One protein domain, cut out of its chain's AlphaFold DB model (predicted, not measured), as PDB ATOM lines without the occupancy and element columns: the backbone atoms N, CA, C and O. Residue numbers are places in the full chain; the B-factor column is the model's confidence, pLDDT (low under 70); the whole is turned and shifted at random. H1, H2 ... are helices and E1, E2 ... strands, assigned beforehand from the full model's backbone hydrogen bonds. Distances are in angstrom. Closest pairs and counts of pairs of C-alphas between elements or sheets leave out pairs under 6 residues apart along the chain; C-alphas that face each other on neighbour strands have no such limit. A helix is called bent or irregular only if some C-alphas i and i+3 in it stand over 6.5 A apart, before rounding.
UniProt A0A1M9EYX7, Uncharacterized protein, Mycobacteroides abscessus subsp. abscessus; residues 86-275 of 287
ATOM      1  N   ALA A  86     -62.638 -18.988  21.619       60.34
ATOM      2  CA  ALA A  86     -63.896 -19.620  21.210       60.34
ATOM      3  C   ALA A  86     -63.813 -20.209  19.788       60.34
ATOM      4  O   ALA A  86     -64.669 -20.986  19.382       60.34
ATOM      5  N   THR A  87     -62.779 -19.853  19.030       66.69
ATOM      6  CA  THR A  87     -62.564 -20.214  17.644       66.69
ATOM      7  C   THR A  87     -61.374 -21.162  17.459       66.69
ATOM      8  O   THR A  87     -60.434 -21.176  18.251       66.69
ATOM      9  N   ARG A  88     -61.416 -21.988  16.407       74.69
ATOM     10  CA  ARG A  88     -60.348 -22.930  16.022       74.69
ATOM     11  C   ARG A  88     -60.084 -22.833  14.522       74.69
ATOM     12  O   ARG A  88     -61.034 -22.821  13.741       74.69
ATOM     13  N   LYS A  89     -58.808 -22.799  14.121       74.62
ATOM     14  CA  LYS A  89     -58.419 -22.974  12.712       74.62
ATOM     15  C   LYS A  89     -58.673 -24.425  12.292       74.62
ATOM     16  O   LYS A  89     -58.332 -25.350  13.030       74.62
ATOM     17  N   VAL A  90     -59.278 -24.615  11.127       72.06
ATOM     18  CA  VAL A  90     -59.524 -25.926  10.522       72.06
ATOM     19  C   VAL A  90     -58.728 -26.009   9.227       72.06
ATOM     20  O   VAL A  90     -58.776 -25.100   8.397       72.06
ATOM     21  N   PHE A  91     -57.974 -27.090   9.075       67.44
ATOM     22  CA  PHE A  91     -57.083 -27.309   7.940       67.44
ATOM     23  C   PHE A  91     -57.850 -28.003   6.824       67.44
ATOM     24  O   PHE A  91     -57.987 -29.219   6.780       67.44
ATOM     25  N   GLU A  92     -58.421 -27.181   5.960       69.38
ATOM     26  CA  GLU A  92     -59.380 -27.561   4.939       69.38
ATOM     27  C   GLU A  92     -59.062 -26.783   3.662       69.38
ATOM     28  O   GLU A  92     -58.621 -25.634   3.743       69.38
ATOM     29  N   ALA A  93     -59.313 -27.372   2.489       71.75
ATOM     30  CA  ALA A  93     -58.960 -26.728   1.223       71.75
ATOM     31  C   ALA A  93     -59.614 -25.335   1.098       71.75
ATOM     32  O   ALA A  93     -60.788 -25.177   1.482       71.75
ATOM     33  N   PRO A  94     -58.891 -24.328   0.571       73.19
ATOM     34  CA  PRO A  94     -59.408 -22.973   0.438       73.19
ATOM     35  C   PRO A  94     -60.619 -22.928  -0.514       73.19
ATOM     36  O   PRO A  94     -60.790 -23.816  -1.355       73.19
ATOM     37  N   PRO A  95     -61.487 -21.901  -0.414       78.94
ATOM     38  CA  PRO A  95     -62.559 -21.684  -1.379       78.94
ATOM     39  C   PRO A  95     -62.035 -21.633  -2.820       78.94
ATOM     40  O   PRO A  95     -60.918 -21.180  -3.070       78.94
ATOM     41  N   ALA A  96     -62.865 -22.034  -3.786       75.12
ATOM     42  CA  ALA A  96     -62.507 -21.949  -5.200       75.12
ATOM     43  C   ALA A  96     -62.034 -20.529  -5.576       75.12
ATOM     44  O   ALA A  96     -62.647 -19.534  -5.179       75.12
ATOM     45  N   GLY A  97     -60.932 -20.441  -6.325       67.50
ATOM     46  CA  GLY A  97     -60.300 -19.169  -6.691       67.50
ATOM     47  C   GLY A  97     -59.430 -18.525  -5.600       67.50
ATOM     48  O   GLY A  97     -58.899 -17.438  -5.826       67.50
ATOM     49  N   ARG A  98     -59.256 -19.166  -4.437       69.50
ATOM     50  CA  ARG A  98     -58.305 -18.746  -3.396       69.50
ATOM     51  C   ARG A  98     -57.072 -19.644  -3.403       69.50
ATOM     52  O   ARG A  98     -57.155 -20.832  -3.705       69.50
ATOM     53  N   LEU A  99     -55.925 -19.054  -3.082       66.12
ATOM     54  CA  LEU A  99     -54.678 -19.795  -2.950       66.12
ATOM     55  C   LEU A  99     -54.508 -20.329  -1.537       66.12
ATOM     56  O   LEU A  99     -54.920 -19.692  -0.563       66.12
ATOM     57  N   ASP A 100     -53.830 -21.463  -1.441       68.06
ATOM     58  CA  ASP A 100     -53.430 -22.003  -0.156       68.06
ATOM     59  C   ASP A 100     -52.472 -21.035   0.559       68.06
ATOM     60  O   ASP A 100     -51.674 -20.348  -0.083       68.06
ATOM     61  N   GLY A 101     -52.621 -20.906   1.876       68.31
ATOM     62  CA  GLY A 101     -51.865 -19.950   2.695       68.31
ATOM     63  C   GLY A 101     -52.312 -18.479   2.610       68.31
ATOM     64  O   GLY A 101     -51.768 -17.648   3.330       68.31
ATOM     65  N   THR A 102     -53.302 -18.120   1.774       73.00
ATOM     66  CA  THR A 102     -53.850 -16.735   1.714       73.00
ATOM     67  C   THR A 102     -54.985 -16.474   2.703       73.00
ATOM     68  O   THR A 102     -55.637 -15.429   2.674       73.00
ATOM     69  N   GLY A 103     -55.242 -17.438   3.574       75.31
ATOM     70  CA  GLY A 103     -56.290 -17.400   4.568       75.31
ATOM     71  C   GLY A 103     -56.420 -18.751   5.250       75.31
ATOM     72  O   GLY A 103     -55.600 -19.647   5.041       75.31
ATOM     73  N   TYR A 104     -57.453 -18.901   6.067       77.81
ATOM     74  CA  TYR A 104     -57.750 -20.160   6.739       77.81
ATOM     75  C   TYR A 104     -59.242 -20.292   7.039       77.81
ATOM     76  O   TYR A 104     -59.967 -19.304   7.167       77.81
ATOM     77  N   TRP A 105     -59.703 -21.533   7.196       81.19
ATOM     78  CA  TRP A 105     -61.031 -21.801   7.735       81.19
ATOM     79  C   TRP A 105     -61.018 -21.684   9.253       81.19
ATOM     80  O   TRP A 105     -60.146 -22.235   9.922       81.19
ATOM     81  N   GLN A 106     -62.007 -20.994   9.805       83.50
ATOM     82  CA  GLN A 106     -62.184 -20.819  11.238       83.50
ATOM     83  C   GLN A 106     -63.557 -21.334  11.660       83.50
ATOM     84  O   GLN A 106     -64.559 -20.937  11.077       83.50
ATOM     85  N   ILE A 107     -63.618 -22.171  12.691       81.25
ATOM     86  CA  ILE A 107     -64.877 -22.556  13.344       81.25
ATOM     87  C   ILE A 107     -65.017 -21.854  14.686       81.25
ATOM     88  O   ILE A 107     -64.017 -21.487  15.298       81.25
ATOM     89  N   ASP A 108     -66.250 -21.724  15.159       81.19
ATOM     90  CA  ASP A 108     -66.595 -21.321  16.522       81.19
ATOM     91  C   ASP A 108     -66.933 -22.584  17.333       81.19
ATOM     92  O   ASP A 108     -68.010 -23.163  17.187       81.19
ATOM     93  N   LYS A 109     -65.995 -23.036  18.173       75.81
ATOM     94  CA  LYS A 109     -66.125 -24.239  19.011       75.81
ATOM     95  C   LYS A 109     -67.300 -24.144  19.988       75.81
ATOM     96  O   LYS A 109     -67.805 -25.169  20.434       75.81
ATOM     97  N   THR A 110     -67.756 -22.932  20.312       75.81
ATOM     98  CA  THR A 110     -68.885 -22.726  21.233       75.81
ATOM     99  C   THR A 110     -70.245 -22.977  20.584       75.81
ATOM    100  O   THR A 110     -71.254 -23.039  21.285       75.81
ATOM    101  N   LYS A 111     -70.289 -23.155  19.256       82.31
ATOM    102  CA  LYS A 111     -71.521 -23.340  18.478       82.31
ATOM    103  C   LYS A 111     -71.519 -24.659  17.694       82.31
ATOM    104  O   LYS A 111     -71.566 -24.630  16.463       82.31
ATOM    105  N   PRO A 112     -71.451 -25.818  18.375       84.00
ATOM    106  CA  PRO A 112     -71.608 -27.103  17.712       84.00
ATOM    107  C   PRO A 112     -73.041 -27.293  17.206       84.00
ATOM    108  O   PRO A 112     -73.998 -26.766  17.773       84.00
ATOM    109  N   MET A 113     -73.175 -28.101  16.163       82.56
ATOM    110  CA  MET A 113     -74.435 -28.465  15.534       82.56
ATOM    111  C   MET A 113     -74.552 -29.985  15.415       82.56
ATOM    112  O   MET A 113     -73.553 -30.687  15.227       82.56
ATOM    113  N   ASP A 114     -75.786 -30.481  15.479       83.25
ATOM    114  CA  ASP A 114     -76.080 -31.915  15.372       83.25
ATOM    115  C   ASP A 114     -76.088 -32.411  13.914       83.25
ATOM    116  O   ASP A 114     -75.776 -33.569  13.647       83.25
ATOM    117  N   SER A 115     -76.418 -31.537  12.956       83.38
ATOM    118  CA  SER A 115     -76.494 -31.850  11.521       83.38
ATOM    119  C   SER A 115     -76.009 -30.666  10.667       83.38
ATOM    120  O   SER A 115     -76.160 -29.513  11.085       83.38
ATOM    121  N   PRO A 116     -75.456 -30.914   9.462       86.25
ATOM    122  CA  PRO A 116     -75.099 -29.866   8.508       86.25
ATOM    123  C   PRO A 116     -76.305 -29.235   7.789       86.25
ATOM    124  O   PRO A 116     -76.139 -28.214   7.126       86.25
ATOM    125  N   ASP A 117     -77.507 -29.813   7.903       84.12
ATOM    126  CA  ASP A 117     -78.665 -29.490   7.050       84.12
ATOM    127  C   ASP A 117     -79.353 -28.158   7.388       84.12
ATOM    128  O   ASP A 117     -80.221 -27.687   6.654       84.12
ATOM    129  N   SER A 118     -79.004 -27.538   8.515       76.38
ATOM    130  CA  SER A 118     -79.575 -26.260   8.958       76.38
ATOM    131  C   SER A 118     -78.462 -25.279   9.320       76.38
ATOM    132  O   SER A 118     -78.274 -24.993  10.503       76.38
ATOM    133  N   PRO A 119     -77.689 -24.794   8.326       75.25
ATOM    134  CA  PRO A 119     -76.570 -23.902   8.580       75.25
ATOM    135  C   PRO A 119     -77.041 -22.618   9.285       75.25
ATOM    136  O   PRO A 119     -78.144 -22.132   9.012       75.25
ATOM    137  N   PRO A 120     -76.219 -22.042  10.178       77.00
ATOM    138  CA  PRO A 120     -76.528 -20.775  10.820       77.00
ATOM    139  C   PRO A 120     -76.692 -19.652   9.784       77.00
ATOM    140  O   PRO A 120     -76.143 -19.731   8.677       77.00
ATOM    141  N   PRO A 121     -77.433 -18.582  10.125       76.69
ATOM    142  CA  PRO A 121     -77.615 -17.458   9.220       76.69
ATOM    143  C   PRO A 121     -76.264 -16.813   8.860       76.69
ATOM    144  O   PRO A 121     -75.348 -16.812   9.688       76.69
ATOM    145  N   PRO A 122     -76.139 -16.221   7.657       70.69
ATOM    146  CA  PRO A 122     -74.917 -15.547   7.237       70.69
ATOM    147  C   PRO A 122     -74.507 -14.465   8.240       70.69
ATOM    148  O   PRO A 122     -75.318 -13.610   8.608       70.69
ATOM    149  N   ARG A 123     -73.244 -14.485   8.675       74.50
ATOM    150  CA  ARG A 123     -72.683 -13.395   9.477       74.50
ATOM    151  C   ARG A 123     -72.396 -12.180   8.597       74.50
ATOM    152  O   ARG A 123     -72.148 -12.305   7.400       74.50
ATOM    153  N   VAL A 124     -72.405 -11.000   9.214       81.81
ATOM    154  CA  VAL A 124     -71.916  -9.773   8.575       81.81
ATOM    155  C   VAL A 124     -70.407  -9.865   8.347       81.81
ATOM    156  O   VAL A 124     -69.691 -10.448   9.163       81.81
ATOM    157  N   ASN A 125     -69.929  -9.284   7.246       85.38
ATOM    158  CA  ASN A 125     -68.498  -9.182   6.969       85.38
ATOM    159  C   ASN A 125     -67.802  -8.397   8.085       85.38
ATOM    160  O   ASN A 125     -68.351  -7.420   8.600       85.38
ATOM    161  N   TYR A 126     -66.590  -8.813   8.434       78.00
ATOM    162  CA  TYR A 126     -65.785  -8.145   9.446       78.00
ATOM    163  C   TYR A 126     -64.297  -8.277   9.131       78.00
ATOM    164  O   TYR A 126     -63.867  -9.199   8.436       78.00
ATOM    165  N   THR A 127     -63.519  -7.356   9.687       80.38
ATOM    166  CA  THR A 127     -62.058  -7.343   9.620       80.38
ATOM    167  C   THR A 127     -61.481  -7.387  11.023       80.38
ATOM    168  O   THR A 127     -62.029  -6.769  11.938       80.38
ATOM    169  N   GLN A 128     -60.363  -8.079  11.188       78.25
ATOM    170  CA  GLN A 128     -59.650  -8.166  12.452       78.25
ATOM    171  C   GLN A 128     -58.169  -7.880  12.221       78.25
ATOM    172  O   GLN A 128     -57.534  -8.517  11.389       78.25
ATOM    173  N   GLU A 129     -57.611  -6.927  12.963       76.94
ATOM    174  CA  GLU A 129     -56.172  -6.658  12.924       76.94
ATOM    175  C   GLU A 129     -55.383  -7.783  13.600       76.94
ATOM    176  O   GLU A 129     -55.852  -8.413  14.554       76.94
ATOM    177  N   MET A 130     -54.163  -8.017  13.116       73.50
ATOM    178  CA  MET A 130     -53.258  -9.018  13.665       73.50
ATOM    179  C   MET A 130     -52.029  -8.360  14.307       73.50
ATOM    180  O   MET A 130     -51.417  -7.476  13.697       73.50
ATOM    181  N   PRO A 131     -51.618  -8.795  15.513       73.19
ATOM    182  CA  PRO A 131     -50.358  -8.366  16.105       73.19
ATOM    183  C   PRO A 131     -49.177  -8.707  15.198       73.19
ATOM    184  O   PRO A 131     -49.097  -9.807  14.658       73.19
ATOM    185  N   GLN A 132     -48.247  -7.767  15.060       78.19
ATOM    186  CA  GLN A 132     -47.087  -7.926  14.188       78.19
ATOM    187  C   GLN A 132     -45.954  -8.649  14.925       78.19
ATOM    188  O   GLN A 132     -45.566  -8.255  16.026       78.19
ATOM    189  N   ASN A 133     -45.428  -9.704  14.310       72.25
ATOM    190  CA  ASN A 133     -44.293 -10.495  14.776       72.25
ATOM    191  C   ASN A 133     -43.496 -11.077  13.588       72.25
ATOM    192  O   ASN A 133     -43.857 -10.891  12.423       72.25
ATOM    193  N   GLU A 134     -42.424 -11.812  13.879       68.81
ATOM    194  CA  GLU A 134     -41.550 -12.414  12.863       68.81
ATOM    195  C   GLU A 134     -42.255 -13.411  11.921       68.81
ATOM    196  O   GLU A 134     -41.830 -13.566  10.782       68.81
ATOM    197  N   TYR A 135     -43.361 -14.030  12.344       66.88
ATOM    198  CA  TYR A 135     -44.148 -14.974  11.537       66.88
ATOM    199  C   TYR A 135     -45.179 -14.279  10.643       66.88
ATOM    200  O   TYR A 135     -45.652 -14.858   9.665       66.88
ATOM    201  N   THR A 136     -45.536 -13.033  10.963       74.06
ATOM    202  CA  THR A 136     -46.428 -12.214  10.131       74.06
ATOM    203  C   THR A 136     -45.693 -11.482   9.016       74.06
ATOM    204  O   THR A 136     -46.351 -11.027   8.085       74.06
ATOM    205  N   GLU A 137     -44.361 -11.378   9.063       82.25
ATOM    206  CA  GLU A 137     -43.556 -10.714   8.034       82.25
ATOM    207  C   GLU A 137     -42.934 -11.715   7.047       82.25
ATOM    208  O   GLU A 137     -42.344 -12.725   7.419       82.25
ATOM    209  N   GLY A 138     -43.038 -11.415   5.754       76.38
ATOM    210  CA  GLY A 138     -42.428 -12.187   4.677       76.38
ATOM    211  C   GLY A 138     -40.979 -11.781   4.411       76.38
ATOM    212  O   GLY A 138     -40.518 -10.700   4.803       76.38
ATOM    213  N   VAL A 139     -40.257 -12.637   3.681       79.81
ATOM    214  CA  VAL A 139     -38.901 -12.332   3.211       79.81
ATOM    215  C   VAL A 139     -38.970 -11.233   2.154       79.81
ATOM    216  O   VAL A 139     -39.904 -11.137   1.357       79.81
ATOM    217  N   LYS A 140     -37.951 -10.376   2.153       81.62
ATOM    218  CA  LYS A 140     -37.792  -9.330   1.146       81.62
ATOM    219  C   LYS A 140     -37.466  -9.951  -0.211       81.62
ATOM    220  O   LYS A 140     -36.617 -10.837  -0.296       81.62
ATOM    221  N   SER A 141     -38.062  -9.441  -1.282       79.94
ATOM    222  CA  SER A 141     -37.650  -9.798  -2.641       79.94
ATOM    223  C   SER A 141     -36.182  -9.426  -2.889       79.94
ATOM    224  O   SER A 141     -35.595  -8.598  -2.185       79.94
ATOM    225  N   ALA A 142     -35.579  -9.965  -3.946       79.19
ATOM    226  CA  ALA A 142     -34.389  -9.327  -4.507       79.19
ATOM    227  C   ALA A 142     -34.742  -7.901  -4.997       79.19
ATOM    228  O   ALA A 142     -35.915  -7.639  -5.280       79.19
ATOM    229  N   PRO A 143     -33.777  -6.970  -5.103       80.94
ATOM    230  CA  PRO A 143     -33.996  -5.704  -5.796       80.94
ATOM    231  C   PRO A 143     -34.394  -5.954  -7.257       80.94
ATOM    232  O   PRO A 143     -33.609  -6.502  -8.028       80.94
ATOM    233  N   LEU A 144     -35.609  -5.560  -7.629       80.75
ATOM    234  CA  LEU A 144     -36.182  -5.750  -8.959       80.75
ATOM    235  C   LEU A 144     -36.046  -4.462  -9.762       80.75
ATOM    236  O   LEU A 144     -36.295  -3.376  -9.250       80.75
ATOM    237  N   VAL A 145     -35.643  -4.560 -11.024       76.94
ATOM    238  CA  VAL A 145     -35.518  -3.390 -11.900       76.94
ATOM    239  C   VAL A 145     -36.901  -2.821 -12.208       76.94
ATOM    240  O   VAL A 145     -37.800  -3.553 -12.621       76.94
ATOM    241  N   ILE A 146     -37.062  -1.507 -12.059       72.38
ATOM    242  CA  ILE A 146     -38.293  -0.812 -12.446       72.38
ATOM    243  C   ILE A 146     -38.242  -0.487 -13.938       72.38
ATOM    244  O   ILE A 146     -37.301   0.155 -14.399       72.38
ATOM    245  N   GLY A 147     -39.277  -0.884 -14.684       64.94
ATOM    246  CA  GLY A 147     -39.474  -0.433 -16.064       64.94
ATOM    247  C   GLY A 147     -38.325  -0.797 -17.005       64.94
ATOM    248  O   GLY A 147     -37.909   0.047 -17.798       64.94
ATOM    249  N   LYS A 148     -37.800  -2.028 -16.904       65.44
ATOM    250  CA  LYS A 148     -36.746  -2.540 -17.791       65.44
ATOM    251  C   LYS A 148     -37.121  -2.271 -19.251       65.44
ATOM    252  O   LYS A 148     -38.092  -2.822 -19.763       65.44
ATOM    253  N   ASN A 149     -36.348  -1.411 -19.907       65.56
ATOM    254  CA  ASN A 149     -36.613  -0.936 -21.265       65.56
ATOM    255  C   ASN A 149     -35.485  -1.264 -22.259       65.56
ATOM    256  O   ASN A 149     -35.553  -0.839 -23.411       65.56
ATOM    257  N   TRP A 150     -34.461  -2.014 -21.841       67.31
ATOM    258  CA  TRP A 150     -33.392  -2.502 -22.715       67.31
ATOM    259  C   TRP A 150     -33.603  -3.968 -23.101       67.31
ATOM    260  O   TRP A 150     -34.220  -4.747 -22.369       67.31
ATOM    261  N   ALA A 151     -33.080  -4.333 -24.275       63.84
ATOM    262  CA  ALA A 151     -33.161  -5.689 -24.802       63.84
ATOM    263  C   ALA A 151     -32.421  -6.695 -23.905       63.84
ATOM    264  O   ALA A 151     -31.439  -6.364 -23.235       63.84
ATOM    265  N   GLU A 152     -32.882  -7.944 -23.912       63.19
ATOM    266  CA  GLU A 152     -32.201  -9.051 -23.246       63.19
ATOM    267  C   GLU A 152     -30.776  -9.216 -23.806       63.19
ATOM    268  O   GLU A 152     -30.581  -9.251 -25.018       63.19
ATOM    269  N   GLY A 153     -29.770  -9.243 -22.925       61.69
ATOM    270  CA  GLY A 153     -28.353  -9.267 -23.313       61.69
ATOM    271  C   GLY A 153     -27.761  -7.916 -23.749       61.69
ATOM    272  O   GLY A 153     -26.580  -7.863 -24.079       61.69
ATOM    273  N   GLY A 154     -28.544  -6.831 -23.745       63.12
ATOM    274  CA  GLY A 154     -28.037  -5.469 -23.937       63.12
ATOM    275  C   GLY A 154     -27.303  -4.932 -22.703       63.12
ATOM    276  O   GLY A 154     -27.517  -5.414 -21.589       63.12
ATOM    277  N   GLU A 155     -26.453  -3.921 -22.897       63.28
ATOM    278  CA  GLU A 155     -25.738  -3.271 -21.793       63.28
ATOM    279  C   GLU A 155     -26.707  -2.620 -20.796       63.28
ATOM    280  O   GLU A 155     -27.629  -1.887 -21.166       63.28
ATOM    281  N   GLU A 156     -26.483  -2.905 -19.514       64.06
ATOM    282  CA  GLU A 156     -27.248  -2.355 -18.400       64.06
ATOM    283  C   GLU A 156     -26.973  -0.834 -18.284       64.06
ATOM    284  O   GLU A 156     -25.807  -0.435 -18.225       64.06
ATOM    285  N   PRO A 157     -27.998   0.047 -18.258       64.06
ATOM    286  CA  PRO A 157     -27.776   1.491 -18.163       64.06
ATOM    287  C   PRO A 157     -27.041   1.908 -16.879       64.06
ATOM    288  O   PRO A 157     -27.193   1.293 -15.825       64.06
ATOM    289  N   TYR A 158     -26.292   3.013 -16.975       61.00
ATOM    290  CA  TYR A 158     -25.346   3.509 -15.960       61.00
ATOM    291  C   TYR A 158     -25.945   3.784 -14.569       61.00
ATOM    292  O   TYR A 158     -25.243   3.685 -13.567       61.00
ATOM    293  N   ALA A 159     -27.232   4.116 -14.474       66.38
ATOM    294  CA  ALA A 159     -27.934   4.262 -13.203       66.38
ATOM    295  C   ALA A 159     -29.337   3.676 -13.319       66.38
ATOM    296  O   ALA A 159     -30.032   3.912 -14.310       66.38
ATOM    297  N   GLN A 160     -29.756   2.932 -12.296       72.19
ATOM    298  CA  GLN A 160     -31.046   2.255 -12.288       72.19
ATOM    299  C   GLN A 160     -31.801   2.457 -10.992       72.19
ATOM    300  O   GLN A 160     -31.235   2.363  -9.901       72.19
ATOM    301  N   ALA A 161     -33.110   2.647 -11.134       74.94
ATOM    302  CA  ALA A 161     -34.043   2.498 -10.038       74.94
ATOM    303  C   ALA A 161     -34.431   1.018  -9.912       74.94
ATOM    304  O   ALA A 161     -34.972   0.415 -10.843       74.94
ATOM    305  N   LYS A 162     -34.138   0.440  -8.750       83.06
ATOM    306  CA  LYS A 162     -34.554  -0.901  -8.348       83.06
ATOM    307  C   LYS A 162     -35.528  -0.779  -7.174       83.06
ATOM    308  O   LYS A 162     -35.410   0.131  -6.359       83.06
ATOM    309  N   GLU A 163     -36.487  -1.685  -7.072       84.19
ATOM    310  CA  GLU A 163     -37.423  -1.775  -5.956       84.19
ATOM    311  C   GLU A 163     -37.324  -3.139  -5.287       84.19
ATOM    312  O   GLU A 163     -37.335  -4.183  -5.934       84.19
ATOM    313  N   GLN A 164     -37.210  -3.126  -3.965       86.62
ATOM    314  CA  GLN A 164     -37.340  -4.313  -3.136       86.62
ATOM    315  C   GLN A 164     -38.678  -4.257  -2.401       86.62
ATOM    316  O   GLN A 164     -39.024  -3.238  -1.794       86.62
ATOM    317  N   PHE A 165     -39.403  -5.369  -2.426       89.12
ATOM    318  CA  PHE A 165     -40.719  -5.515  -1.821       89.12
ATOM    319  C   PHE A 165     -40.641  -6.417  -0.593       89.12
ATOM    320  O   PHE A 165     -39.947  -7.432  -0.599       89.12
ATOM    321  N   GLN A 166     -41.373  -6.059   0.454       92.12
ATOM    322  CA  GLN A 166     -41.621  -6.906   1.615       92.12
ATOM    323  C   GLN A 166     -43.111  -6.859   1.934       92.12
ATOM    324  O   GLN A 166     -43.716  -5.789   1.859       92.12
ATOM    325  N   PHE A 167     -43.690  -7.996   2.299       90.81
ATOM    326  CA  PHE A 167     -45.102  -8.107   2.652       90.81
ATOM    327  C   PHE A 167     -45.241  -8.568   4.094       90.81
ATOM    328  O   PHE A 167     -44.372  -9.278   4.598       90.81
ATOM    329  N   ARG A 168     -46.332  -8.187   4.750       91.25
ATOM    330  CA  ARG A 168     -46.713  -8.719   6.061       91.25
ATOM    331  C   ARG A 168     -48.216  -8.933   6.134       91.25
ATOM    332  O   ARG A 168     -48.953  -8.197   5.478       91.25
ATOM    333  N   VAL A 169     -48.660  -9.897   6.931       85.88
ATOM    334  CA  VAL A 169     -50.080 -10.058   7.258       85.88
ATOM    335  C   VAL A 169     -50.470  -8.978   8.264       85.88
ATOM    336  O   VAL A 169     -49.949  -8.937   9.377       85.88
ATOM    337  N   SER A 170     -51.384  -8.093   7.874       86.62
ATOM    338  CA  SER A 170     -51.899  -7.021   8.737       86.62
ATOM    339  C   SER A 170     -53.128  -7.442   9.543       86.62
ATOM    340  O   SER A 170     -53.452  -6.820  10.554       86.62
ATOM    341  N   GLY A 171     -53.803  -8.512   9.129       84.44
ATOM    342  CA  GLY A 171     -55.094  -8.890   9.680       84.44
ATOM    343  C   GLY A 171     -55.770 -10.017   8.915       84.44
ATOM    344  O   GLY A 171     -55.174 -10.674   8.055       84.44
ATOM    345  N   THR A 172     -57.038 -10.226   9.242       85.69
ATOM    346  CA  THR A 172     -57.946 -11.122   8.540       85.69
ATOM    347  C   THR A 172     -59.243 -10.420   8.153       85.69
ATOM    348  O   THR A 172     -59.670  -9.457   8.789       85.69
ATOM    349  N   GLU A 173     -59.892 -10.920   7.107       85.81
ATOM    350  CA  GLU A 173     -61.184 -10.449   6.624       85.81
ATOM    351  C   GLU A 173     -62.112 -11.626   6.312       85.81
ATOM    352  O   GLU A 173     -61.807 -12.490   5.479       85.81
ATOM    353  N   PHE A 174     -63.296 -11.609   6.919       86.75
ATOM    354  CA  PHE A 174     -64.396 -12.487   6.553       86.75
ATOM    355  C   PHE A 174     -65.272 -11.833   5.482       86.75
ATOM    356  O   PHE A 174     -65.862 -10.774   5.702       86.75
ATOM    357  N   THR A 175     -65.410 -12.506   4.337       85.44
ATOM    358  CA  THR A 175     -66.175 -12.014   3.176       85.44
ATOM    359  C   THR A 175     -67.435 -12.840   2.887       85.44
ATOM    360  O   THR A 175     -67.877 -12.902   1.741       85.44
ATOM    361  N   GLY A 176     -67.976 -13.553   3.881       85.88
ATOM    362  CA  GLY A 176     -69.218 -14.326   3.730       85.88
ATOM    363  C   GLY A 176     -69.053 -15.770   3.240       85.88
ATOM    364  O   GLY A 176     -70.044 -16.485   3.113       85.88
ATOM    365  N   GLN A 177     -67.831 -16.233   2.958       89.12
ATOM    366  CA  GLN A 177     -67.598 -17.606   2.498       89.12
ATOM    367  C   GLN A 177     -67.652 -18.590   3.672       89.12
ATOM    368  O   GLN A 177     -66.816 -18.530   4.572       89.12
ATOM    369  N   THR A 178     -68.615 -19.516   3.645       91.00
ATOM    370  CA  THR A 178     -68.818 -20.508   4.713       91.00
ATOM    371  C   THR A 178     -68.966 -21.926   4.179       91.00
ATOM    372  O   THR A 178     -69.470 -22.111   3.071       91.00
ATOM    373  N   LYS A 179     -68.614 -22.930   4.986       87.94
ATOM    374  CA  LYS A 179     -68.928 -24.343   4.722       87.94
ATOM    375  C   LYS A 179     -69.178 -25.115   6.016       87.94
ATOM    376  O   LYS A 179     -68.724 -24.695   7.073       87.94
ATOM    377  N   MET A 180     -69.867 -26.249   5.931       89.62
ATOM    378  CA  MET A 180     -70.006 -27.161   7.069       89.62
ATOM    379  C   MET A 180     -68.805 -28.103   7.137       89.62
ATOM    380  O   MET A 180     -68.412 -28.675   6.121       89.62
ATOM    381  N   VAL A 181     -68.234 -28.264   8.329       84.00
ATOM    382  CA  VAL A 181     -67.128 -29.191   8.603       84.00
ATOM    383  C   VAL A 181     -67.448 -30.035   9.827       84.00
ATOM    384  O   VAL A 181     -68.111 -29.563  10.755       84.00
ATOM    385  N   GLN A 182     -66.977 -31.279   9.835       84.44
ATOM    386  CA  GLN A 182     -67.123 -32.164  10.983       84.44
ATOM    387  C   GLN A 182     -65.814 -32.201  11.771       84.44
ATOM    388  O   GLN A 182     -64.761 -32.524  11.225       84.44
ATOM    389  N   VAL A 183     -65.881 -31.884  13.063       77.25
ATOM    390  CA  VAL A 183     -64.737 -31.905  13.981       77.25
ATOM    391  C   VAL A 183     -65.162 -32.654  15.237       77.25
ATOM    392  O   VAL A 183     -66.174 -32.316  15.846       77.25
ATOM    393  N   GLU A 184     -64.423 -33.703  15.604       76.50
ATOM    394  CA  GLU A 184     -64.695 -34.509  16.813       76.50
ATOM    395  C   GLU A 184     -66.145 -35.036  16.873       76.50
ATOM    396  O   GLU A 184     -66.794 -35.060  17.917       76.50
ATOM    397  N   GLY A 185     -66.684 -35.434  15.715       78.62
ATOM    398  CA  GLY A 185     -68.036 -35.987  15.588       78.62
ATOM    399  C   GLY A 185     -69.171 -34.956  15.597       78.62
ATOM    400  O   GLY A 185     -70.314 -35.340  15.360       78.62
ATOM    401  N   LYS A 186     -68.880 -33.666  15.793       83.56
ATOM    402  CA  LYS A 186     -69.863 -32.570  15.759       83.56
ATOM    403  C   LYS A 186     -69.711 -31.729  14.499       83.56
ATOM    404  O   LYS A 186     -68.613 -31.605  13.956       83.56
ATOM    405  N   TRP A 187     -70.812 -31.139  14.045       87.56
ATOM    406  CA  TRP A 187     -70.810 -30.245  12.893       87.56
ATOM    407  C   TRP A 187     -70.586 -28.800  13.322       87.56
ATOM    408  O   TRP A 187     -71.123 -28.353  14.331       87.56
ATOM    409  N   TYR A 188     -69.809 -28.064  12.536       87.00
ATOM    410  CA  TYR A 188     -69.562 -26.642  12.739       87.00
ATOM    411  C   TYR A 188     -69.650 -25.911  11.404       87.00
ATOM    412  O   TYR A 188     -69.239 -26.438  10.367       87.00
ATOM    413  N   GLN A 189     -70.138 -24.674  11.436       88.81
ATOM    414  CA  GLN A 189     -69.972 -23.760  10.315       88.81
ATOM    415  C   GLN A 189     -68.560 -23.172  10.373       88.81
ATOM    416  O   GLN A 189     -68.205 -22.463  11.315       88.81
ATOM    417  N   ALA A 190     -67.754 -23.492   9.368       88.31
ATOM    418  CA  ALA A 190     -66.464 -22.878   9.131       88.31
ATOM    419  C   ALA A 190     -66.626 -21.612   8.282       88.31
ATOM    420  O   ALA A 190     -67.357 -21.604   7.291       88.31
ATOM    421  N   GLU A 191     -65.899 -20.566   8.652       89.25
ATOM    422  CA  GLU A 191     -65.844 -19.263   7.998       89.25
ATOM    423  C   GLU A 191     -64.447 -19.049   7.413       89.25
ATOM    424  O   GLU A 191     -63.448 -19.210   8.115       89.25
ATOM    425  N   TRP A 192     -64.363 -18.707   6.127       89.75
ATOM    426  CA  TRP A 192     -63.081 -18.438   5.483       89.75
ATOM    427  C   TRP A 192     -62.601 -17.029   5.824       89.75
ATOM    428  O   TRP A 192     -63.240 -16.035   5.471       89.75
ATOM    429  N   GLN A 193     -61.455 -16.964   6.493       86.12
ATOM    430  CA  GLN A 193     -60.768 -15.737   6.868       86.12
ATOM    431  C   GLN A 193     -59.657 -15.474   5.855       86.12
ATOM    432  O   GLN A 193     -58.669 -16.203   5.823       86.12
ATOM    433  N   ASN A 194     -59.808 -14.446   5.025       87.12
ATOM    434  CA  ASN A 194     -58.758 -14.008   4.106       87.12
ATOM    435  C   ASN A 194     -57.687 -13.250   4.878       87.12
ATOM    436  O   ASN A 194     -58.039 -12.434   5.719       87.12
ATOM    437  N   TYR A 195     -56.410 -13.432   4.564       86.94
ATOM    438  CA  TYR A 195     -55.382 -12.532   5.077       86.94
ATOM    439  C   TYR A 195     -55.443 -11.173   4.378       86.94
ATOM    440  O   TYR A 195     -55.564 -11.084   3.152       86.94
ATOM    441  N   THR A 196     -55.326 -10.110   5.170       89.19
ATOM    442  CA  THR A 196     -55.045  -8.763   4.673       89.19
ATOM    443  C   THR A 196     -53.543  -8.521   4.730       89.19
ATOM    444  O   THR A 196     -52.863  -9.021   5.629       89.19
ATOM    445  N   TYR A 197     -53.010  -7.764   3.771       91.19
ATOM    446  CA  TYR A 197     -51.574  -7.540   3.650       91.19
ATOM    447  C   TYR A 197     -51.232  -6.054   3.696       91.19
ATOM    448  O   TYR A 197     -51.933  -5.228   3.112       91.19
ATOM    449  N   ASP A 198     -50.095  -5.742   4.312       93.56
ATOM    450  CA  ASP A 198     -49.378  -4.496   4.053       93.56
ATOM    451  C   ASP A 198     -48.120  -4.792   3.237       93.56
ATOM    452  O   ASP A 198     -47.526  -5.872   3.318       93.56
ATOM    453  N   MET A 199     -47.676  -3.793   2.485       93.44
ATOM    454  CA  MET A 199     -46.453  -3.824   1.703       93.44
ATOM    455  C   MET A 199     -45.505  -2.720   2.150       93.44
ATOM    456  O   MET A 199     -45.897  -1.568   2.331       93.44
ATOM    457  N   LYS A 200     -44.223  -3.062   2.239       92.69
ATOM    458  CA  LYS A 200     -43.122  -2.117   2.361       92.69
ATOM    459  C   LYS A 200     -42.303  -2.131   1.081       92.69
ATOM    460  O   LYS A 200     -41.812  -3.173   0.651       92.69
ATOM    461  N   ARG A 201     -42.132  -0.950   0.491       89.38
ATOM    462  CA  ARG A 201     -41.289  -0.731  -0.690       89.38
ATOM    463  C   ARG A 201     -39.982  -0.071  -0.280       89.38
ATOM    464  O   ARG A 201     -39.982   0.910   0.463       89.38
ATOM    465  N   THR A 202     -38.874  -0.597  -0.783       86.12
ATOM    466  CA  THR A 202     -37.550   0.009  -0.635       86.12
ATOM    467  C   THR A 202     -37.036   0.367  -2.018       86.12
ATOM    468  O   THR A 202     -36.718  -0.519  -2.808       86.12
ATOM    469  N   SER A 203     -36.981   1.663  -2.316       83.69
ATOM    470  CA  SER A 203     -36.411   2.154  -3.569       83.69
ATOM    471  C   SER A 203     -34.891   2.185  -3.430       83.69
ATOM    472  O   SER A 203     -34.367   2.706  -2.449       83.69
ATOM    473  N   ILE A 204     -34.184   1.615  -4.393       80.31
ATOM    474  CA  ILE A 204     -32.731   1.493  -4.412       80.31
ATOM    475  C   ILE A 204     -32.241   2.138  -5.700       80.31
ATOM    476  O   ILE A 204     -32.590   1.694  -6.791       80.31
ATOM    477  N   ILE A 205     -31.412   3.168  -5.578       73.50
ATOM    478  CA  ILE A 205     -30.638   3.663  -6.716       73.50
ATOM    479  C   ILE A 205     -29.317   2.898  -6.717       73.50
ATOM    480  O   ILE A 205     -28.578   2.937  -5.731       73.50
ATOM    481  N   ALA A 206     -29.052   2.174  -7.803       66.44
ATOM    482  CA  ALA A 206     -27.806   1.450  -8.015       66.44
ATOM    483  C   ALA A 206     -27.095   2.003  -9.260       66.44
ATOM    484  O   ALA A 206     -27.725   2.176 -10.306       66.44
ATOM    485  N   GLY A 207     -25.796   2.286  -9.136       57.69
ATOM    486  CA  GLY A 207     -24.929   2.592 -10.277       57.69
ATOM    487  C   GLY A 207     -24.468   1.308 -10.970       57.69
ATOM    488  O   GLY A 207     -24.141   0.332 -10.296       57.69
ATOM    489  N   GLY A 208     -24.462   1.299 -12.301       53.84
ATOM    490  CA  GLY A 208     -23.852   0.253 -13.126       53.84
ATOM    491  C   GLY A 208     -22.374   0.553 -13.426       53.84
ATOM    492  O   GLY A 208     -21.969   1.715 -13.460       53.84
ATOM    493  N   ASN A 209     -21.569  -0.491 -13.670       52.81
ATOM    494  CA  ASN A 209     -20.117  -0.418 -13.943       52.81
ATOM    495  C   ASN A 209     -19.321   0.387 -12.884       52.81
ATOM    496  O   ASN A 209     -19.696   0.346 -11.715       52.81
ATOM    497  N   ASP A 210     -18.207   1.046 -13.253       43.66
ATOM    498  CA  ASP A 210     -17.170   1.715 -12.416       43.66
ATOM    499  C   ASP A 210     -17.659   2.626 -11.255       43.66
ATOM    500  O   ASP A 210     -16.858   3.116 -10.460       43.66
ATOM    501  N   MET A 211     -18.970   2.836 -11.103       45.59
ATOM    502  CA  MET A 211     -19.624   3.449  -9.942       45.59
ATOM    503  C   MET A 211     -20.034   2.467  -8.829       45.59
ATOM    504  O   MET A 211     -20.615   2.902  -7.833       45.59
ATOM    505  N   GLY A 212     -19.705   1.173  -8.923       50.78
ATOM    506  CA  GLY A 212     -19.971   0.184  -7.861       50.78
ATOM    507  C   GLY A 212     -19.422   0.570  -6.475       50.78
ATOM    508  O   GLY A 212     -19.913   0.088  -5.457       50.78
ATOM    509  N   GLY A 213     -18.455   1.497  -6.421       49.47
ATOM    510  CA  GLY A 213     -17.924   2.085  -5.187       49.47
ATOM    511  C   GLY A 213     -18.805   3.149  -4.513       49.47
ATOM    512  O   GLY A 213     -18.500   3.536  -3.389       49.47
ATOM    513  N   LEU A 214     -19.886   3.626  -5.145       53.84
ATOM    514  CA  LEU A 214     -20.765   4.660  -4.570       53.84
ATOM    515  C   LEU A 214     -21.853   4.124  -3.631       53.84
ATOM    516  O   LEU A 214     -22.556   4.912  -3.002       53.84
ATOM    517  N   GLY A 215     -21.954   2.800  -3.489       54.59
ATOM    518  CA  GLY A 215     -22.934   2.158  -2.621       54.59
ATOM    519  C   GLY A 215     -24.373   2.288  -3.131       54.59
ATOM    520  O   GLY A 215     -24.734   3.173  -3.904       54.59
ATOM    521  N   SER A 216     -25.231   1.366  -2.703       63.72
ATOM    522  CA  SER A 216     -26.675   1.481  -2.907       63.72
ATOM    523  C   SER A 216     -27.254   2.490  -1.916       63.72
ATOM    524  O   SER A 216     -26.969   2.383  -0.722       63.72
ATOM    525  N   MET A 217     -28.112   3.406  -2.371       68.06
ATOM    526  CA  MET A 217     -28.869   4.301  -1.483       68.06
ATOM    527  C   MET A 217     -30.306   3.784  -1.320       68.06
ATOM    528  O   MET A 217     -31.137   4.039  -2.196       68.06
ATOM    529  N   PRO A 218     -30.619   3.028  -0.248       76.38
ATOM    530  CA  PRO A 218     -31.978   2.574   0.008       76.38
ATOM    531  C   PRO A 218     -32.823   3.696   0.623       76.38
ATOM    532  O   PRO A 218     -32.472   4.270   1.653       76.38
ATOM    533  N   VAL A 219     -33.981   3.960   0.027       80.00
ATOM    534  CA  VAL A 219     -35.040   4.793   0.601       80.00
ATOM    535  C   VAL A 219     -36.163   3.874   1.056       80.00
ATOM    536  O   VAL A 219     -36.871   3.277   0.243       80.00
ATOM    537  N   TYR A 220     -36.314   3.749   2.372       80.25
ATOM    538  CA  TYR A 220     -37.350   2.924   2.982       80.25
ATOM    539  C   TYR A 220     -38.674   3.681   3.026       80.25
ATOM    540  O   TYR A 220     -38.749   4.765   3.605       80.25
ATOM    541  N   ARG A 221     -39.726   3.095   2.456       83.19
ATOM    542  CA  ARG A 221     -41.094   3.580   2.651       83.19
ATOM    543  C   ARG A 221     -41.721   2.941   3.888       83.19
ATOM    544  O   ARG A 221     -41.224   1.937   4.405       83.19
ATOM    545  N   ASN A 222     -42.805   3.544   4.365       90.56
ATOM    546  CA  ASN A 222     -43.625   2.964   5.423       90.56
ATOM    547  C   ASN A 222     -44.402   1.748   4.900       90.56
ATOM    548  O   ASN A 222     -44.506   1.536   3.691       90.56
ATOM    549  N   TRP A 223     -44.920   0.946   5.829       90.75
ATOM    550  CA  TRP A 223     -45.897  -0.090   5.517       90.75
ATOM    551  C   TRP A 223     -47.199   0.562   5.049       90.75
ATOM    552  O   TRP A 223     -47.704   1.472   5.705       90.75
ATOM    553  N   GLU A 224     -47.717   0.108   3.914       93.19
ATOM    554  CA  GLU A 224     -48.952   0.605   3.310       93.19
ATOM    555  C   GLU A 224     -49.885  -0.577   3.016       93.19
ATOM    556  O   GLU A 224     -49.400  -1.594   2.509       93.19
ATOM    557  N   PRO A 225     -51.202  -0.466   3.276       92.38
ATOM    558  CA  PRO A 225     -52.155  -1.511   2.918       92.38
ATOM    559  C   PRO A 225     -52.080  -1.854   1.430       92.38
ATOM    560  O   PRO A 225     -52.033  -0.964   0.575       92.38
ATOM    561  N   VAL A 226     -52.093  -3.147   1.109       88.88
ATOM    562  CA  VAL A 226     -52.057  -3.637  -0.270       88.88
ATOM    563  C   VAL A 226     -53.104  -4.728  -0.472       88.88
ATOM    564  O   VAL A 226     -53.221  -5.681   0.297       88.88
ATOM    565  N   SER A 227     -53.890  -4.604  -1.538       82.62
ATOM    566  CA  SER A 227     -54.823  -5.662  -1.926       82.62
ATOM    567  C   SER A 227     -54.092  -6.797  -2.636       82.62
ATOM    568  O   SER A 227     -53.129  -6.568  -3.369       82.62
ATOM    569  N   TYR A 228     -54.607  -8.020  -2.519       78.19
ATOM    570  CA  TYR A 228     -54.061  -9.168  -3.244       78.19
ATOM    571  C   TYR A 228     -53.977  -8.921  -4.764       78.19
ATOM    572  O   TYR A 228     -52.965  -9.222  -5.387       78.19
ATOM    573  N   GLY A 229     -54.984  -8.272  -5.363       73.94
ATOM    574  CA  GLY A 229     -54.953  -7.897  -6.783       73.94
ATOM    575  C   GLY A 229     -53.788  -6.966  -7.148       73.94
ATOM    576  O   GLY A 229     -53.164  -7.146  -8.193       73.94
ATOM    577  N   GLN A 230     -53.436  -6.016  -6.275       81.00
ATOM    578  CA  GLN A 230     -52.261  -5.158  -6.468       81.00
ATOM    579  C   GLN A 230     -50.951  -5.941  -6.343       81.00
ATOM    580  O   GLN A 230     -50.052  -5.723  -7.149       81.00
ATOM    581  N   ILE A 231     -50.849  -6.877  -5.393       83.44
ATOM    582  CA  ILE A 231     -49.680  -7.768  -5.254       83.44
ATOM    583  C   ILE A 231     -49.458  -8.558  -6.547       83.44
ATOM    584  O   ILE A 231     -48.338  -8.618  -7.055       83.44
ATOM    585  N   MET A 232     -50.528  -9.122  -7.112       79.06
ATOM    586  CA  MET A 232     -50.459  -9.846  -8.382       79.06
ATOM    587  C   MET A 232     -50.021  -8.924  -9.523       79.06
ATOM    588  O   MET A 232     -49.165  -9.306 -10.314       79.06
ATOM    589  N   GLY A 233     -50.522  -7.685  -9.559       77.50
ATOM    590  CA  GLY A 233     -50.055  -6.658 -10.492       77.50
ATOM    591  C   GLY A 233     -48.553  -6.373 -10.375       77.50
ATOM    592  O   GLY A 233     -47.863  -6.339 -11.390       77.50
ATOM    593  N   TYR A 234     -48.023  -6.242  -9.152       81.44
ATOM    594  CA  TYR A 234     -46.582  -6.077  -8.929       81.44
ATOM    595  C   TYR A 234     -45.786  -7.304  -9.384       81.44
ATOM    596  O   TYR A 234     -44.760  -7.160 -10.041       81.44
ATOM    597  N   SER A 235     -46.272  -8.514  -9.096       78.88
ATOM    598  CA  SER A 235     -45.627  -9.752  -9.550       78.88
ATOM    599  C   SER A 235     -45.607  -9.873 -11.081       78.88
ATOM    600  O   SER A 235     -44.606 -10.312 -11.640       78.88
ATOM    601  N   ALA A 236     -46.673  -9.459 -11.773       75.69
ATOM    602  CA  ALA A 236     -46.725  -9.427 -13.238       75.69
ATOM    603  C   ALA A 236     -45.801  -8.360 -13.847       75.69
ATOM    604  O   ALA A 236     -45.245  -8.571 -14.920       75.69
ATOM    605  N   ALA A 237     -45.635  -7.215 -13.176       78.56
ATOM    606  CA  ALA A 237     -44.741  -6.149 -13.628       78.56
ATOM    607  C   ALA A 237     -43.251  -6.517 -13.502       78.56
ATOM    608  O   ALA A 237     -42.416  -5.918 -14.179       78.56
ATOM    609  N   HIS A 238     -42.926  -7.506 -12.663       76.69
ATOM    610  CA  HIS A 238     -41.573  -8.020 -12.457       76.69
ATOM    611  C   HIS A 238     -41.528  -9.551 -12.634       76.69
ATOM    612  O   HIS A 238     -41.301 -10.281 -11.664       76.69
ATOM    613  N   PRO A 239     -41.747 -10.069 -13.857       71.75
ATOM    614  CA  PRO A 239     -41.870 -11.510 -14.105       71.75
ATOM    615  C   PRO A 239     -40.586 -12.299 -13.789       71.75
ATOM    616  O   PRO A 239     -40.634 -13.499 -13.527       71.75
ATOM    617  N   ASP A 240     -39.445 -11.621 -13.791       68.56
ATOM    618  CA  ASP A 240     -38.096 -12.116 -13.532       68.56
ATOM    619  C   ASP A 240     -37.733 -12.161 -12.030       68.56
ATOM    620  O   ASP A 240     -36.699 -12.719 -11.658       68.56
ATOM    621  N   GLY A 241     -38.593 -11.634 -11.149       70.69
ATOM    622  CA  GLY A 241     -38.350 -11.540  -9.711       70.69
ATOM    623  C   GLY A 241     -39.449 -12.169  -8.850       70.69
ATOM    624  O   GLY A 241     -40.602 -11.755  -8.951       70.69
ATOM    625  N   PRO A 242     -39.133 -13.120  -7.950       79.06
ATOM    626  CA  PRO A 242     -40.134 -13.650  -7.038       79.06
ATOM    627  C   PRO A 242     -40.519 -12.631  -5.957       79.06
ATOM    628  O   PRO A 242     -39.660 -11.959  -5.376       79.06
ATOM    629  N   LEU A 243     -41.812 -12.584  -5.645       81.69
ATOM    630  CA  LEU A 243     -42.364 -11.963  -4.442       81.69
ATOM    631  C   LEU A 243     -42.734 -13.051  -3.430       81.69
ATOM    632  O   LEU A 243     -43.008 -14.187  -3.816       81.69
ATOM    633  N   PHE A 244     -42.757 -12.709  -2.143       82.81
ATOM    634  CA  PHE A 244     -43.004 -13.670  -1.070       82.81
ATOM    635  C   PHE A 244     -44.084 -13.158  -0.118       82.81
ATOM    636  O   PHE A 244     -43.915 -12.102   0.494       82.81
ATOM    637  N   LEU A 245     -45.186 -13.899   0.007       82.19
ATOM    638  CA  LEU A 245     -46.263 -13.586   0.947       82.19
ATOM    639  C   LEU A 245     -46.196 -14.493   2.176       82.19
ATOM    640  O   LEU A 245     -46.144 -15.708   2.000       82.19
ATOM    641  N   PRO A 246     -46.232 -13.945   3.398       77.81
ATOM    642  CA  PRO A 246     -46.312 -14.749   4.614       77.81
ATOM    643  C   PRO A 246     -47.712 -15.350   4.820       77.81
ATOM    644  O   PRO A 246     -48.715 -14.778   4.379       77.81
ATOM    645  N   ASP A 247     -47.771 -16.476   5.536       68.25
ATOM    646  CA  ASP A 247     -49.004 -17.200   5.893       68.25
ATOM    647  C   ASP A 247     -49.313 -17.218   7.407       68.25
ATOM    648  O   ASP A 247     -50.247 -17.897   7.840       68.25
ATOM    649  N   THR A 248     -48.552 -16.467   8.219       66.75
ATOM    650  CA  THR A 248     -48.586 -16.414   9.703       66.75
ATOM    651  C   THR A 248     -48.064 -17.650  10.441       66.75
ATOM    652  O   THR A 248     -47.940 -17.609  11.663       66.75
ATOM    653  N   CYS A 249     -47.712 -18.720   9.727       62.22
ATOM    654  CA  CYS A 249     -47.160 -19.959  10.284       62.22
ATOM    655  C   CYS A 249     -45.658 -20.112   9.983       62.22
ATOM    656  O   CYS A 249     -45.075 -21.161  10.243       62.22
ATOM    657  N   GLY A 250     -45.030 -19.070   9.429       55.84
ATOM    658  CA  GLY A 250     -43.622 -19.067   9.038       55.84
ATOM    659  C   GLY A 250     -43.355 -19.581   7.619       55.84
ATOM    660  O   GLY A 250     -42.200 -19.555   7.192       55.84
ATOM    661  N   ASN A 251     -44.381 -19.993   6.862       62.62
ATOM    662  CA  ASN A 251     -44.208 -20.336   5.451       62.62
ATOM    663  C   ASN A 251     -44.370 -19.104   4.562       62.62
ATOM    664  O   ASN A 251     -44.873 -18.052   4.972       62.62
ATOM    665  N   GLN A 252     -43.930 -19.244   3.309       67.69
ATOM    666  CA  GLN A 252     -44.016 -18.177   2.321       67.69
ATOM    667  C   GLN A 252     -44.553 -18.672   0.991       67.69
ATOM    668  O   GLN A 252     -44.004 -19.584   0.373       67.69
ATOM    669  N   ILE A 253     -45.596 -18.002   0.516       73.56
ATOM    670  CA  ILE A 253     -46.130 -18.189  -0.823       73.56
ATOM    671  C   ILE A 253     -45.235 -17.416  -1.780       73.56
ATOM    672  O   ILE A 253     -45.192 -16.183  -1.764       73.56
ATOM    673  N   LYS A 254     -44.520 -18.148  -2.629       75.94
ATOM    674  CA  LYS A 254     -43.700 -17.566  -3.687       75.94
ATOM    675  C   LYS A 254     -44.573 -17.240  -4.897       75.94
ATOM    676  O   LYS A 254     -45.203 -18.128  -5.467       75.94
ATOM    677  N   LEU A 255     -44.570 -15.979  -5.313       73.38
ATOM    678  CA  LEU A 255     -45.275 -15.483  -6.492       73.38
ATOM    679  C   LEU A 255     -44.276 -15.096  -7.583       73.38
ATOM    680  O   LEU A 255     -43.361 -14.314  -7.336       73.38
ATOM    681  N   VAL A 256     -44.468 -15.609  -8.795       76.81
ATOM    682  CA  VAL A 256     -43.693 -15.254  -9.992       76.81
ATOM    683  C   VAL A 256     -44.672 -14.978 -11.124       76.81
ATOM    684  O   VAL A 256     -45.532 -15.811 -11.394       76.81
ATOM    685  N   ASN A 257     -44.545 -13.822 -11.782       77.31
ATOM    686  CA  ASN A 257     -45.398 -13.429 -12.908       77.31
ATOM    687  C   ASN A 257     -46.910 -13.593 -12.626       77.31
ATOM    688  O   ASN A 257     -47.635 -14.228 -13.390       77.31
ATOM    689  N   ALA A 258     -47.374 -13.078 -11.482       69.81
ATOM    690  CA  ALA A 258     -48.760 -13.207 -11.021       69.81
ATOM    691  C   ALA A 258     -49.261 -14.658 -10.913       69.81
ATOM    692  O   ALA A 258     -50.450 -14.933 -11.087       69.81
ATOM    693  N   ALA A 259     -48.376 -15.600 -10.594       68.06
ATOM    694  CA  ALA A 259     -48.753 -16.971 -10.306       68.06
ATOM    695  C   ALA A 259     -48.004 -17.497  -9.075       68.06
ATOM    696  O   ALA A 259     -46.803 -17.251  -8.934       68.06
ATOM    697  N   PRO A 260     -48.680 -18.243  -8.187       65.31
ATOM    698  CA  PRO A 260     -47.990 -18.993  -7.156       65.31
ATOM    699  C   PRO A 260     -47.177 -20.121  -7.779       65.31
ATOM    700  O   PRO A 260     -47.652 -20.854  -8.654       65.31
ATOM    701  N   VAL A 261     -45.951 -20.273  -7.299       60.19
ATOM    702  CA  VAL A 261     -45.044 -21.324  -7.744       60.19
ATOM    703  C   VAL A 261     -44.525 -22.107  -6.549       60.19
ATOM    704  O   VAL A 261     -44.078 -21.538  -5.557       60.19
ATOM    705  N   ASP A 262     -44.568 -23.423  -6.672       54.25
ATOM    706  CA  ASP A 262     -43.876 -24.344  -5.785       54.25
ATOM    707  C   ASP A 262     -42.449 -24.561  -6.301       54.25
ATOM    708  O   ASP A 262     -42.193 -24.529  -7.511       54.25
ATOM    709  N   ILE A 263     -41.501 -24.779  -5.395       44.28
ATOM    710  CA  ILE A 263     -40.122 -25.095  -5.769       44.28
ATOM    711  C   ILE A 263     -40.018 -26.616  -5.854       44.28
ATOM    712  O   ILE A 263     -39.849 -27.298  -4.847       44.28
ATOM    713  N   LYS A 264     -40.090 -27.162  -7.071       36.41
ATOM    714  CA  LYS A 264     -39.952 -28.604  -7.300       36.41
ATOM    715  C   LYS A 264     -38.577 -28.937  -7.843       36.41
ATOM    716  O   LYS A 264     -38.096 -28.307  -8.783       36.41
ATOM    717  N   MET A 265     -37.962 -29.980  -7.296       26.92
ATOM    718  CA  MET A 265     -36.811 -30.604  -7.938       26.92
ATOM    719  C   MET A 265     -37.293 -31.438  -9.126       26.92
ATOM    720  O   MET A 265     -37.942 -32.467  -8.947       26.92
ATOM    721  N   VAL A 266     -36.955 -31.009 -10.339       35.38
ATOM    722  CA  VAL A 266     -37.165 -31.778 -11.571       35.38
ATOM    723  C   VAL A 266     -35.790 -32.060 -12.158       35.38
ATOM    724  O   VAL A 266     -35.024 -31.142 -12.433       35.38
ATOM    725  N   ASN A 267     -35.441 -33.341 -12.307       34.72
ATOM    726  CA  ASN A 267     -34.154 -33.785 -12.859       34.72
ATOM    727  C   ASN A 267     -32.915 -33.173 -12.167       34.72
ATOM    728  O   ASN A 267     -31.923 -32.861 -12.821       34.72
ATOM    729  N   GLY A 268     -32.964 -32.987 -10.843       27.50
ATOM    730  CA  GLY A 268     -31.851 -32.417 -10.070       27.50
ATOM    731  C   GLY A 268     -31.686 -30.898 -10.204       27.50
ATOM    732  O   GLY A 268     -30.727 -30.348  -9.672       27.50
ATOM    733  N   GLN A 269     -32.616 -30.213 -10.875       26.59
ATOM    734  CA  GLN A 269     -32.690 -28.756 -10.919       26.59
ATOM    735  C   GLN A 269     -33.928 -28.268 -10.161       26.59
ATOM    736  O   GLN A 269     -35.016 -28.834 -10.283       26.59
ATOM    737  N   PHE A 270     -33.764 -27.209  -9.368       32.53
ATOM    738  CA  PHE A 270     -34.892 -26.510  -8.761       32.53
ATOM    739  C   PHE A 270     -35.646 -25.757  -9.855       32.53
ATOM    740  O   PHE A 270     -35.115 -24.838 -10.475       32.53
ATOM    741  N   THR A 271     -36.886 -26.159 -10.094       35.03
ATOM    742  CA  THR A 271     -37.778 -25.558 -11.082       35.03
ATOM    743  C   THR A 271     -38.986 -24.963 -10.375       35.03
ATOM    744  O   THR A 271     -39.493 -25.523  -9.401       35.03
ATOM    745  N   ASN A 272     -39.445 -23.808 -10.854       44.41
ATOM    746  CA  ASN A 272     -40.717 -23.245 -10.423       44.41
ATOM    747  C   ASN A 272     -41.829 -24.064 -11.091       44.41
ATOM    748  O   ASN A 272     -41.988 -24.004 -12.310       44.41
ATOM    749  N   ALA A 273     -42.580 -24.836 -10.315       45.53
ATOM    750  CA  ALA A 273     -43.774 -25.511 -10.798       45.53
ATOM    751  C   ALA A 273     -44.996 -24.661 -10.429       45.53
ATOM    752  O   ALA A 273     -45.138 -24.308  -9.260       45.53
ATOM    753  N   PRO A 274     -45.896 -24.334 -11.370       46.28
ATOM    754  CA  PRO A 274     -47.163 -23.702 -11.026       46.28
ATOM    755  C   PRO A 274     -47.899 -24.542  -9.978       46.28
ATOM    756  O   PRO A 274     -48.039 -25.759 -10.146       46.28
ATOM    757  N   ILE A 275     -48.365 -23.911  -8.900       47.50
ATOM    758  CA  ILE A 275     -49.285 -24.581  -7.976       47.50
ATOM    759  C   ILE A 275     -50.616 -24.719  -8.723       47.50
ATOM    760  O   ILE A 275     -51.093 -23.711  -9.256       47.50
TER     761      ILE A 275
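Overview. This is residues 86 to 275 of the 287 residues of an uncharacterized protein of Mycobacteroides abscessus subsp. abscessus (UniProt A0A1M9EYX7). A long, strongly twisted hairpin of strands E4 and E5 makes the longest axis, with the hairpin E1 and E2 and strand E3 beside the half nearer its turn, and E6 beside E5 along the half that leads to the small helix H1. Near the middle of its length, H2 and E7, the first strand of a small twisted sheet, pack beside the long strands, with E8 next to E7 on the side away from them, while the hairpin E9 and E10 reaches away from the long strands. The printed part has 190 residues, with ten named strands and two named helices in the order E1 E2 E3 E4 E5 H1 E6 H2 E7 E8 E9 E10, and its class is mostly strand. The larger sheet is branched and the smaller one runs E7 E8 E9 E10, both with antiparallel neighbours. The whole is loose, with a radius of gyration of the C-alphas of 20.9 A, and elongated, spanning 73 by 41 by 25 A.

Along the chain. E1 is residues 87 to 90, 9.6 A long, beginning at C-alpha 87 (-62.564, -20.214, 17.644). E2 is residues 103 to 108, 16.3 A, and E3 residues 126 to 129, 10.3 A. E4, residues 159 to 183, measures 58.3 A and bends by 85 degrees at residue 180. E5, residues 186 to 207, measures 62.7 A, bends by 51 degrees at residue 189 and ends at C-alpha 207 (-24.929, 2.592, -10.277). H1, residues 209 to 214, 10.7 A, is irregular: C-alphas 210 and 213 are 7.3 A apart. E6 is residues 217 to 226, 24.5 A, and H2 residues 228 to 237, 14.3 A. E7 is residues 243 to 246, 10.3 A, and E8 residues 252 to 256, 12.7 A. E9 is residues 259 to 266, 18.8 A, and E10 residues 269 to 274, 15.3 A, ending at C-alpha 274 (-47.163, -23.702, -11.026).

Arrangement. In the branched sheet E5 has three neighbours: E2, beside residues 190 to 195, and E6, beside residues 197 to 205, lie on one side of it, and E4 on the other side. Within hydrogen-bond range are N 88 and O 107, 2.9 A, across the hairpin E1 and E2, and N 106 and O 191, 2.8 A, across the neighbours E2 and E5. Also within hydrogen-bond range are N 128 and O 172, 2.9 A, across the hairpin E3 and E4, N 164 and O 202, 2.9 A, across the hairpin E4 and E5, and N 219 and O 203, 2.8 A, across the neighbours E5 and E6. E3 E4 E5 form a meander, each strand the antiparallel neighbour of the one before, and E2 E3 E4 E5 a Greek key, that meander with E2 before it as the antiparallel neighbour of E5. H1 only grazes this sheet. The closest C-alphas of E4 and E7, Phe 167 and Leu 245, are 5.9 A apart. E7 E8 E9 E10 form a second meander, with N 245 and O 253, 2.9 A, N 256 and O 259, 2.9 A, and N 264 and O 271, 2.9 A. H2 and this sheet make two layers, a helix on a sheet; H2 lies over E8 at a height of 8.9 A, and its closest C-alpha pair with E8 is Ser 235 and Val 256, 5.8 A. In H2 every O i to N i+4 pair is within hydrogen-bond range; H1 has 0 of 2, with 2 of 3 O i to N i+3 pairs.

Size, cuts and confidence. The C-alphas of Asp 114 and Asp 210, the two farthest apart, are 73.3 A apart. The printed part has no cut. The links E1 to E2, E2 to E3 and E3 to E4 are long, the last with 29 residues; its residues 144 to 145 pair with residues 162 to 163 of E4. The mean pLDDT of the printed part is 73.6, and 61 residues are under 70, among them 147 to 159, 206 to 217 and 258 to 275.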